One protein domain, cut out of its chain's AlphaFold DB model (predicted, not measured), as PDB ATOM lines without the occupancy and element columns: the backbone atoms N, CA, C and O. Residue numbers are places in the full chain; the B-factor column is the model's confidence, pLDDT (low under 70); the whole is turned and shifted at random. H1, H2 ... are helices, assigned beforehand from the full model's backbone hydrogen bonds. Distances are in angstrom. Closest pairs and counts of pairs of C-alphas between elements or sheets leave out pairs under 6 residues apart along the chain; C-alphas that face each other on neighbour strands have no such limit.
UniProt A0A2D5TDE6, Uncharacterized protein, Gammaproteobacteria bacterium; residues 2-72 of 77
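Overview. This is residues 2 to 72 of the 77 residues of an uncharacterized protein of Gammaproteobacteria bacterium (UniProt A0A2D5TDE6). This is a long, thin model with little regular structure: a start in loops with the short helix H1, a loop that folds back, the long helix H2, and a winding tail, residues 45 to 72, that sticks out beyond H2. The printed part has 71 residues with two named helices, H1 then H2, and no named strand; the class is all helix, with 21 residues in named elements. It is extended, with a radius of gyration of the C-alphas of 21.6 A, a rod spanning 67 by 20 by 20 A.

Along the chain. The printed part begins at Ala 2, C-alpha (3.377, 41.557, -2.667). H1 is residues 10 to 14, 7.2 A long, beginning at C-alpha (7.118, 50.704, 17.241). H2 is residues 27 to 42, 22.0 A long, ending at C-alpha (1.181, 33.930, 1.075).

Arrangement. H1 and H2 are apart. In H2 every O i to N i+4 pair is within hydrogen-bond range; in H1 0 of 1 is, but 2 of 2 O i to N i+3 pairs are.

Size, cuts and confidence. The C-alphas farthest apart, of Gly 19 and Ile 72, are 67.6 A apart. The link from H1 to H2, 12 residues, is long. Residues 45 to 72 stand free. The printed part has no cut, and no printed residue is under 70 in pLDDT.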
ATOM      1  N   ALA A   2       3.532  40.299  -3.384       90.38
ATOM      2  CA  ALA A   2       3.377  41.557  -2.667       90.38
ATOM      3  C   ALA A   2       4.666  41.852  -1.885       90.38
ATOM      4  O   ALA A   2       5.232  40.968  -1.234       90.38
ATOM      5  N   ASN A   3       5.136  43.095  -1.965       92.94
ATOM      6  CA  ASN A   3       6.244  43.559  -1.140       92.94
ATOM      7  C   ASN A   3       5.720  43.853   0.262       92.94
ATOM      8  O   ASN A   3       4.724  44.557   0.419       92.94
ATOM      9  N   TYR A   4       6.409  43.342   1.278       96.44
ATOM     10  CA  TYR A   4       6.132  43.732   2.652       96.44
ATOM     11  C   TYR A   4       6.715  45.125   2.910       96.44
ATOM     12  O   TYR A   4       7.895  45.369   2.655       96.44
ATOM     13  N   THR A   5       5.881  46.021   3.428       95.75
ATOM     14  CA  THR A   5       6.289  47.313   3.980       95.75
ATOM     15  C   THR A   5       5.753  47.375   5.395       95.75
ATOM     16  O   THR A   5       4.571  47.128   5.599       95.75
ATOM     17  N   LYS A   6       6.618  47.694   6.355       95.75
ATOM     18  CA  LYS A   6       6.234  47.834   7.761       95.75
ATOM     19  C   LYS A   6       5.181  48.927   7.924       95.75
ATOM     20  O   LYS A   6       5.378  50.027   7.405       95.75
ATOM     21  N   LEU A   7       4.115  48.646   8.671       96.62
ATOM     22  CA  LEU A   7       3.033  49.604   8.904       96.62
ATOM     23  C   LEU A   7       3.368  50.505  10.089       96.62
ATOM     24  O   LEU A   7       3.260  51.728   9.983       96.62
ATOM     25  N   THR A   8       3.804  49.912  11.206       95.50
ATOM     26  CA  THR A   8       4.040  50.656  12.451       95.50
ATOM     27  C   THR A   8       5.499  50.591  12.892       95.50
ATOM     28  O   THR A   8       6.053  49.541  13.218       95.50
ATOM     29  N   GLY A   9       6.145  51.756  12.973       95.19
ATOM     30  CA  GLY A   9       7.465  51.894  13.585       95.19
ATOM     31  C   GLY A   9       7.378  51.930  15.110       95.19
ATOM     32  O   GLY A   9       7.401  53.016  15.686       95.19
ATOM     33  N   PHE A  10       7.298  50.773  15.777       94.75
ATOM     34  CA  PHE A  10       7.118  50.704  17.241       94.75
ATOM     35  C   PHE A  10       8.202  51.442  18.040       94.75
ATOM     36  O   PHE A  10       7.892  52.051  19.057       94.75
ATOM     37  N   THR A  11       9.432  51.512  17.532       94.62
ATOM     38  CA  THR A  11      10.532  52.256  18.169       94.62
ATOM     39  C   THR A  11      10.267  53.757  18.289       94.62
ATOM     40  O   THR A  11      10.756  54.400  19.213       94.62
ATOM     41  N   SER A  12       9.454  54.338  17.399       94.75
ATOM     42  CA  SER A  12       9.058  55.749  17.512       94.75
ATOM     43  C   SER A  12       8.207  56.018  18.758       94.75
ATOM     44  O   SER A  12       8.246  57.117  19.312       94.75
ATOM     45  N   LYS A  13       7.480  55.003  19.244       95.06
ATOM     46  CA  LYS A  13       6.674  55.098  20.464       95.06
ATOM     47  C   LYS A  13       7.550  55.122  21.714       95.06
ATOM     48  O   LYS A  13       7.208  55.810  22.675       95.06
ATOM     49  N   ASP A  14       8.706  54.461  21.694       94.19
ATOM     50  CA  ASP A  14       9.635  54.431  22.831       94.19
ATOM     51  C   ASP A  14      10.175  55.823  23.176       94.19
ATOM     52  O   ASP A  14      10.360  56.145  24.355       94.19
ATOM     53  N   SER A  15      10.345  56.678  22.163       95.31
ATOM     54  CA  SER A  15      10.786  58.070  22.311       95.31
ATOM     55  C   SER A  15       9.705  59.018  22.841       95.31
ATOM     56  O   SER A  15      10.012  60.158  23.185       95.31
ATOM     57  N   LEU A  16       8.441  58.585  22.922       96.25
ATOM     58  CA  LEU A  16       7.360  59.424  23.439       96.25
ATOM     59  C   LEU A  16       7.467  59.596  24.958       96.25
ATOM     60  O   LEU A  16       7.994  58.742  25.673       96.25
ATOM     61  N   VAL A  17       6.927  60.696  25.474       96.88
ATOM     62  CA  VAL A  17       6.880  60.954  26.920       96.88
ATOM     63  C   VAL A  17       6.062  59.887  27.657       96.88
ATOM     64  O   VAL A  17       5.083  59.350  27.129       96.88
ATOM     65  N   SER A  18       6.463  59.576  28.893       93.75
ATOM     66  CA  SER A  18       5.702  58.667  29.758       93.75
ATOM     67  C   SER A  18       4.296  59.223  30.017       93.75
ATOM     68  O   SER A  18       4.132  60.426  30.200       93.75
ATOM     69  N   GLY A  19       3.282  58.355  29.991       93.06
ATOM     70  CA  GLY A  19       1.869  58.736  30.132       93.06
ATOM     71  C   GLY A  19       1.164  59.150  28.832       93.06
ATOM     72  O   GLY A  19      -0.053  59.308  28.834       93.06
ATOM     73  N   SER A  20       1.878  59.276  27.707       95.88
ATOM     74  CA  SER A  20       1.234  59.498  26.405       95.88
ATOM     75  C   SER A  20       0.453  58.260  25.962       95.88
ATOM     76  O   SER A  20       1.018  57.174  25.843       95.88
ATOM     77  N   ALA A  21      -0.826  58.422  25.615       94.31
ATOM     78  CA  ALA A  21      -1.631  57.334  25.051       94.31
ATOM     79  C   ALA A  21      -1.038  56.779  23.740       94.31
ATOM     80  O   ALA A  21      -1.193  55.600  23.431       94.31
ATOM     81  N   LEU A  22      -0.309  57.610  22.984       93.75
ATOM     82  CA  LEU A  22       0.348  57.205  21.737       93.75
ATOM     83  C   LEU A  22       1.571  56.305  21.966       93.75
ATOM     84  O   LEU A  22       1.983  55.602  21.041       93.75
ATOM     85  N   LYS A  23       2.119  56.304  23.189       95.69
ATOM     86  CA  LYS A  23       3.224  55.430  23.599       95.69
ATOM     87  C   LYS A  23       2.795  53.968  23.735       95.69
ATOM     88  O   LYS A  23       3.631  53.078  23.646       95.69
ATOM     89  N   VAL A  24       1.502  53.712  23.921       95.44
ATOM     90  CA  VAL A  24       0.969  52.353  24.034       95.44
ATOM     91  C   VAL A  24       1.066  51.641  22.682       95.44
ATOM     92  O   VAL A  24       0.636  52.171  21.652       95.44
ATOM     93  N   VAL A  25       1.622  50.430  22.700       95.69
ATOM     94  CA  VAL A  25       1.545  49.480  21.585       95.69
ATOM     95  C   VAL A  25       0.192  48.786  21.665       95.69
ATOM     96  O   VAL A  25      -0.099  48.087  22.637       95.69
ATOM     97  N   LYS A  26      -0.662  49.024  20.672       95.50
ATOM     98  CA  LYS A  26      -2.017  48.470  20.640       95.50
ATOM     99  C   LYS A  26      -2.015  47.123  19.924       95.50
ATOM    100  O   LYS A  26      -1.351  46.980  18.904       95.50
ATOM    101  N   GLY A  27      -2.834  46.180  20.396       97.31
ATOM    102  CA  GLY A  27      -3.035  44.887  19.721       97.31
ATOM    103  C   GLY A  27      -3.402  45.052  18.244       97.31
ATOM    104  O   GLY A  27      -2.763  44.458  17.395       97.31
ATOM    105  N   ALA A  28      -4.291  45.997  17.923       97.06
ATOM    106  CA  ALA A  28      -4.662  46.302  16.539       97.06
ATOM    107  C   ALA A  28      -3.487  46.768  15.648       97.06
ATOM    108  O   ALA A  28      -3.517  46.552  14.441       97.06
ATOM    109  N   GLU A  29      -2.457  47.417  16.211       97.56
ATOM    110  CA  GLU A  29      -1.250  47.790  15.452       97.56
ATOM    111  C   GLU A  29      -0.384  46.559  15.151       97.56
ATOM    112  O   GLU A  29       0.299  46.528  14.132       97.56
ATOM    113  N   ILE A  30      -0.416  45.556  16.033       97.50
ATOM    114  CA  ILE A  30       0.288  44.282  15.869       97.50
ATOM    115  C   ILE A  30      -0.461  43.385  14.876       97.50
ATOM    116  O   ILE A  30       0.172  42.846  13.973       97.50
ATOM    117  N   ASP A  31      -1.785  43.269  15.000       98.31
ATOM    118  CA  ASP A  31      -2.618  42.479  14.083       98.31
ATOM    119  C   ASP A  31      -2.436  42.967  12.642       98.31
ATOM    120  O   ASP A  31      -2.089  42.188  11.761       98.31
ATOM    121  N   ALA A  32      -2.521  44.284  12.420       98.00
ATOM    122  CA  ALA A  32      -2.304  44.869  11.099       98.00
ATOM    123  C   ALA A  32      -0.893  44.597  10.539       98.00
ATOM    124  O   ALA A  32      -0.716  44.442   9.330       98.00
ATOM    125  N   GLU A  33       0.124  44.545  11.404       97.88
ATOM    126  CA  GLU A  33       1.493  44.216  11.008       97.88
ATOM    127  C   GLU A  33       1.615  42.743  10.591       97.88
ATOM    128  O   GLU A  33       2.247  42.438   9.576       97.88
ATOM    129  N   PHE A  34       0.976  41.827  11.325       97.88
ATOM    130  CA  PHE A  34       0.971  40.407  10.987       97.88
ATOM    131  C   PHE A  34       0.147  40.095   9.740       97.88
ATOM    132  O   PHE A  34       0.637  39.344   8.897       97.88
ATOM    133  N   ASP A  35      -1.010  40.727   9.550       97.75
ATOM    134  CA  ASP A  35      -1.828  40.572   8.340       97.75
ATOM    135  C   ASP A  35      -1.055  41.002   7.080       97.75
ATOM    136  O   ASP A  35      -1.106  40.353   6.025       97.75
ATOM    137  N   ALA A  36      -0.283  42.091   7.182       97.50
ATOM    138  CA  ALA A  36       0.560  42.565   6.089       97.50
ATOM    139  C   ALA A  36       1.703  41.589   5.770       97.50
ATOM    140  O   ALA A  36       2.010  41.352   4.594       97.50
ATOM    141  N   ILE A  37       2.323  41.002   6.798       96.69
ATOM    142  CA  ILE A  37       3.351  39.967   6.633       96.69
ATOM    143  C   ILE A  37       2.746  38.709   6.012       96.69
ATOM    144  O   ILE A  37       3.303  38.194   5.042       96.69
ATOM    145  N   GLU A  38       1.610  38.236   6.525       97.19
ATOM    146  CA  GLU A  38       0.904  37.065   6.014       97.19
ATOM    147  C   GLU A  38       0.575  37.245   4.533       97.19
ATOM    148  O   GLU A  38       0.951  36.412   3.711       97.19
ATOM    149  N   THR A  39      -0.027  38.375   4.161       96.19
ATOM    150  CA  THR A  39      -0.343  38.689   2.761       96.19
ATOM    151  C   THR A  39       0.912  38.647   1.884       96.19
ATOM    152  O   THR A  39       0.928  38.036   0.808       96.19
ATOM    153  N   ALA A  40       2.006  39.259   2.346       96.12
ATOM    154  CA  ALA A  40       3.261  39.271   1.610       96.12
ATOM    155  C   ALA A  40       3.894  37.876   1.493       96.12
ATOM    156  O   ALA A  40       4.514  37.582   0.468       96.12
ATOM    157  N   VAL A  41       3.783  37.019   2.510       94.38
ATOM    158  CA  VAL A  41       4.315  35.645   2.512       94.38
ATOM    159  C   VAL A  41       3.450  34.714   1.661       94.38
ATOM    160  O   VAL A  41       3.987  34.029   0.794       94.38
ATOM    161  N   ASN A  42       2.130  34.760   1.820       93.81
ATOM    162  CA  ASN A  42       1.181  33.930   1.075       93.81
ATOM    163  C   ASN A  42       1.189  34.243  -0.428       93.81
ATOM    164  O   ASN A  42       0.895  33.382  -1.250       93.81
ATOM    165  N   SER A  43       1.588  35.459  -0.813       91.25
ATOM    166  CA  SER A  43       1.760  35.833  -2.221       91.25
ATOM    167  C   SER A  43       3.043  35.298  -2.882       91.25
ATOM    168  O   SER A  43       3.297  35.626  -4.051       91.25
ATOM    169  N   LYS A  44       3.881  34.542  -2.150       90.69
ATOM    170  CA  LYS A  44       5.140  33.981  -2.657       90.69
ATOM    171  C   LYS A  44       4.997  32.533  -3.106       90.69
ATOM    172  O   LYS A  44       4.392  31.715  -2.426       90.69
ATOM    173  N   SER A  45       5.605  32.208  -4.245       91.12
ATOM    174  CA  SER A  45       5.673  30.829  -4.735       91.12
ATOM    175  C   SER A  45       6.575  29.976  -3.840       91.12
ATOM    176  O   SER A  45       7.646  30.417  -3.425       91.12
ATOM    177  N   ASN A  46       6.160  28.736  -3.580       88.44
ATOM    178  CA  ASN A  46       6.961  27.756  -2.850       88.44
ATOM    179  C   ASN A  46       8.196  27.363  -3.678       88.44
ATOM    180  O   ASN A  46       8.052  26.965  -4.828       88.44
ATOM    181  N   THR A  47       9.395  27.438  -3.105       87.12
ATOM    182  CA  THR A  47      10.644  27.056  -3.786       87.12
ATOM    183  C   THR A  47      10.763  25.558  -4.056       87.12
ATOM    184  O   THR A  47      11.416  25.184  -5.024       87.12
ATOM    185  N   ALA A  48      10.140  24.701  -3.241       87.94
ATOM    186  CA  ALA A  48      10.172  23.250  -3.427       87.94
ATOM    187  C   ALA A  48       9.202  22.772  -4.520       87.94
ATOM    188  O   ALA A  48       9.516  21.835  -5.247       87.94
ATOM    189  N   SER A  49       8.045  23.433  -4.645       86.69
ATOM    190  CA  SER A  49       6.988  23.058  -5.594       86.69
ATOM    191  C   SER A  49       6.241  24.290  -6.121       86.69
ATOM    192  O   SER A  49       5.068  24.494  -5.786       86.69
ATOM    193  N   PRO A  50       6.893  25.159  -6.914       92.50
ATOM    194  CA  PRO A  50       6.225  26.325  -7.466       92.50
ATOM    195  C   PRO A  50       5.237  25.894  -8.552       92.50
ATOM    196  O   PRO A  50       5.567  25.110  -9.437       92.50
ATOM    197  N   THR A  51       4.025  26.444  -8.514       90.88
ATOM    198  CA  THR A  51       3.080  26.382  -9.635       90.88
ATOM    199  C   THR A  51       2.876  27.795 -10.155       90.88
ATOM    200  O   THR A  51       2.448  28.675  -9.407       90.88
ATOM    201  N   PHE A  52       3.196  28.018 -11.428       90.62
ATOM    202  CA  PHE A  52       2.932  29.279 -12.114       90.62
ATOM    203  C   PHE A  52       1.735  29.105 -13.046       90.62
ATOM    204  O   PHE A  52       1.583  28.066 -13.683       90.62
ATOM    205  N   THR A  53       0.883  30.123 -13.122       89.38
ATOM    206  CA  THR A  53      -0.226  30.187 -14.080       89.38
ATOM    207  C   THR A  53      -0.010  31.375 -15.015       89.38
ATOM    208  O   THR A  53       0.606  32.368 -14.626       89.38
ATOM    209  N   GLY A  54      -0.485  31.269 -16.259       89.56
ATOM    210  CA  GLY A  54      -0.280  32.292 -17.288       89.56
ATOM    211  C   GLY A  54       1.096  32.227 -17.963       89.56
ATOM    212  O   GLY A  54       1.723  31.172 -18.028       89.56
ATOM    213  N   THR A  55       1.546  33.358 -18.508       90.25
ATOM    214  CA  THR A  55       2.833  33.468 -19.211       90.25
ATOM    215  C   THR A  55       3.965  33.734 -18.224       90.25
ATOM    216  O   THR A  55       3.934  34.716 -17.486       90.25
ATOM    217  N   VAL A  56       4.997  32.890 -18.258       91.69
ATOM    218  CA  VAL A  56       6.240  33.088 -17.502       91.69
ATOM    219  C   VAL A  56       7.361  33.417 -18.483       91.69
ATOM    220  O   VAL A  56       7.652  32.631 -19.379       91.69
ATOM    221  N   THR A  57       8.010  34.567 -18.305       92.50
ATOM    222  CA  THR A  57       9.240  34.909 -19.029       92.50
ATOM    223  C   THR A  57      10.440  34.512 -18.181       92.50
ATOM    224  O   THR A  57      10.573  34.959 -17.042       92.50
ATOM    225  N   VAL A  58      11.323  33.684 -18.734       91.81
ATOM    226  CA  VAL A  58      12.553  33.225 -18.075       91.81
ATOM    227  C   VAL A  58      13.758  33.590 -18.933       91.81
ATOM    228  O   VAL A  58      13.712  33.446 -20.151       91.81
ATOM    229  N   ALA A  59      14.836  34.072 -18.310       94.88
ATOM    230  CA  ALA A  59      16.077  34.379 -19.028       94.88
ATOM    231  C   ALA A  59      16.845  33.099 -19.397       94.88
ATOM    232  O   ALA A  59      17.340  32.958 -20.512       94.88
ATOM    233  N   ASN A  60      16.908  32.147 -18.464       92.00
ATOM    234  CA  ASN A  60      17.506  30.832 -18.654       92.00
ATOM    235  C   ASN A  60      16.610  29.788 -17.984       92.00
ATOM    236  O   ASN A  60      16.137  30.006 -16.867       92.00
ATOM    237  N   LEU A  61      16.393  28.658 -18.656       91.00
ATOM    238  CA  LEU A  61      15.642  27.526 -18.126       91.00
ATOM    239  C   LEU A  61      16.531  26.286 -18.132       91.00
ATOM    240  O   LEU A  61      16.933  25.814 -19.192       91.00
ATOM    241  N   THR A  62      16.793  25.746 -16.947       92.69
ATOM    242  CA  THR A  62      17.455  24.451 -16.774       92.69
ATOM    243  C   THR A  62      16.460  23.491 -16.146       92.69
ATOM    244  O   THR A  62      15.899  23.785 -15.093       92.69
ATOM    245  N   VAL A  63      16.252  22.340 -16.780       92.69
ATOM    246  CA  VAL A  63      15.383  21.275 -16.273       92.69
ATOM    247  C   VAL A  63      16.255  20.085 -15.904       92.69
ATOM    248  O   VAL A  63      16.970  19.550 -16.746       92.69
ATOM    249  N   THR A  64      16.182  19.652 -14.648       92.56
ATOM    250  CA  THR A  64      16.760  18.379 -14.212       92.56
ATOM    251  C   THR A  64      15.657  17.326 -14.170       92.56
ATOM    252  O   THR A  64      14.748  17.425 -13.348       92.56
ATOM    253  N   GLY A  65      15.729  16.329 -15.051       91.31
ATOM    254  CA  GLY A  65      14.727  15.266 -15.165       91.31
ATOM    255  C   GLY A  65      13.787  15.459 -16.355       91.31
ATOM    256  O   GLY A  65      14.159  16.062 -17.360       91.31
ATOM    257  N   THR A  66      12.577  14.913 -16.252       91.69
ATOM    258  CA  THR A  66      11.586  14.948 -17.334       91.69
ATOM    259  C   THR A  66      10.729  16.206 -17.242       91.69
ATOM    260  O   THR A  66      10.188  16.514 -16.183       91.69
ATOM    261  N   THR A  67      10.550  16.897 -18.368       92.12
ATOM    262  CA  THR A  67       9.533  17.944 -18.532       92.12
ATOM    263  C   THR A  67       8.498  17.503 -19.558       92.12
ATOM    264  O   THR A  67       8.828  16.842 -20.543       92.12
ATOM    265  N   THR A  68       7.238  17.861 -19.327       92.19
ATOM    266  CA  THR A  68       6.160  17.693 -20.301       92.19
ATOM    267  C   THR A  68       5.734  19.073 -20.761       92.19
ATOM    268  O   THR A  68       5.275  19.884 -19.960       92.19
ATOM    269  N   VAL A  69       5.880  19.331 -22.057       90.75
ATOM    270  CA  VAL A  69       5.476  20.593 -22.674       90.75
ATOM    271  C   VAL A  69       4.426  20.284 -23.734       90.75
ATOM    272  O   VAL A  69       4.641  19.423 -24.583       90.75
ATOM    273  N   THR A  70       3.270  20.946 -23.657       90.81
ATOM    274  CA  THR A  70       2.148  20.716 -24.585       90.81
ATOM    275  C   THR A  70       2.386  21.353 -25.946       90.81
ATOM    276  O   THR A  70       1.991  20.806 -26.972       90.81
ATOM    277  N   THR A  71       3.012  22.527 -25.969       87.94
ATOM    278  CA  THR A  71       3.298  23.276 -27.190       87.94
ATOM    279  C   THR A  71       4.611  24.005 -27.011       87.94
ATOM    280  O   THR A  71       4.818  24.680 -26.002       87.94
ATOM    281  N   ILE A  72       5.485  23.874 -27.999       88.19
ATOM    282  CA  ILE A  72       6.670  24.705 -28.116       88.19
ATOM    283  C   ILE A  72       6.563  25.393 -29.469       88.19
ATOM    284  O   ILE A  72       6.463  24.723 -30.494       88.19
TER     285      ILE A  72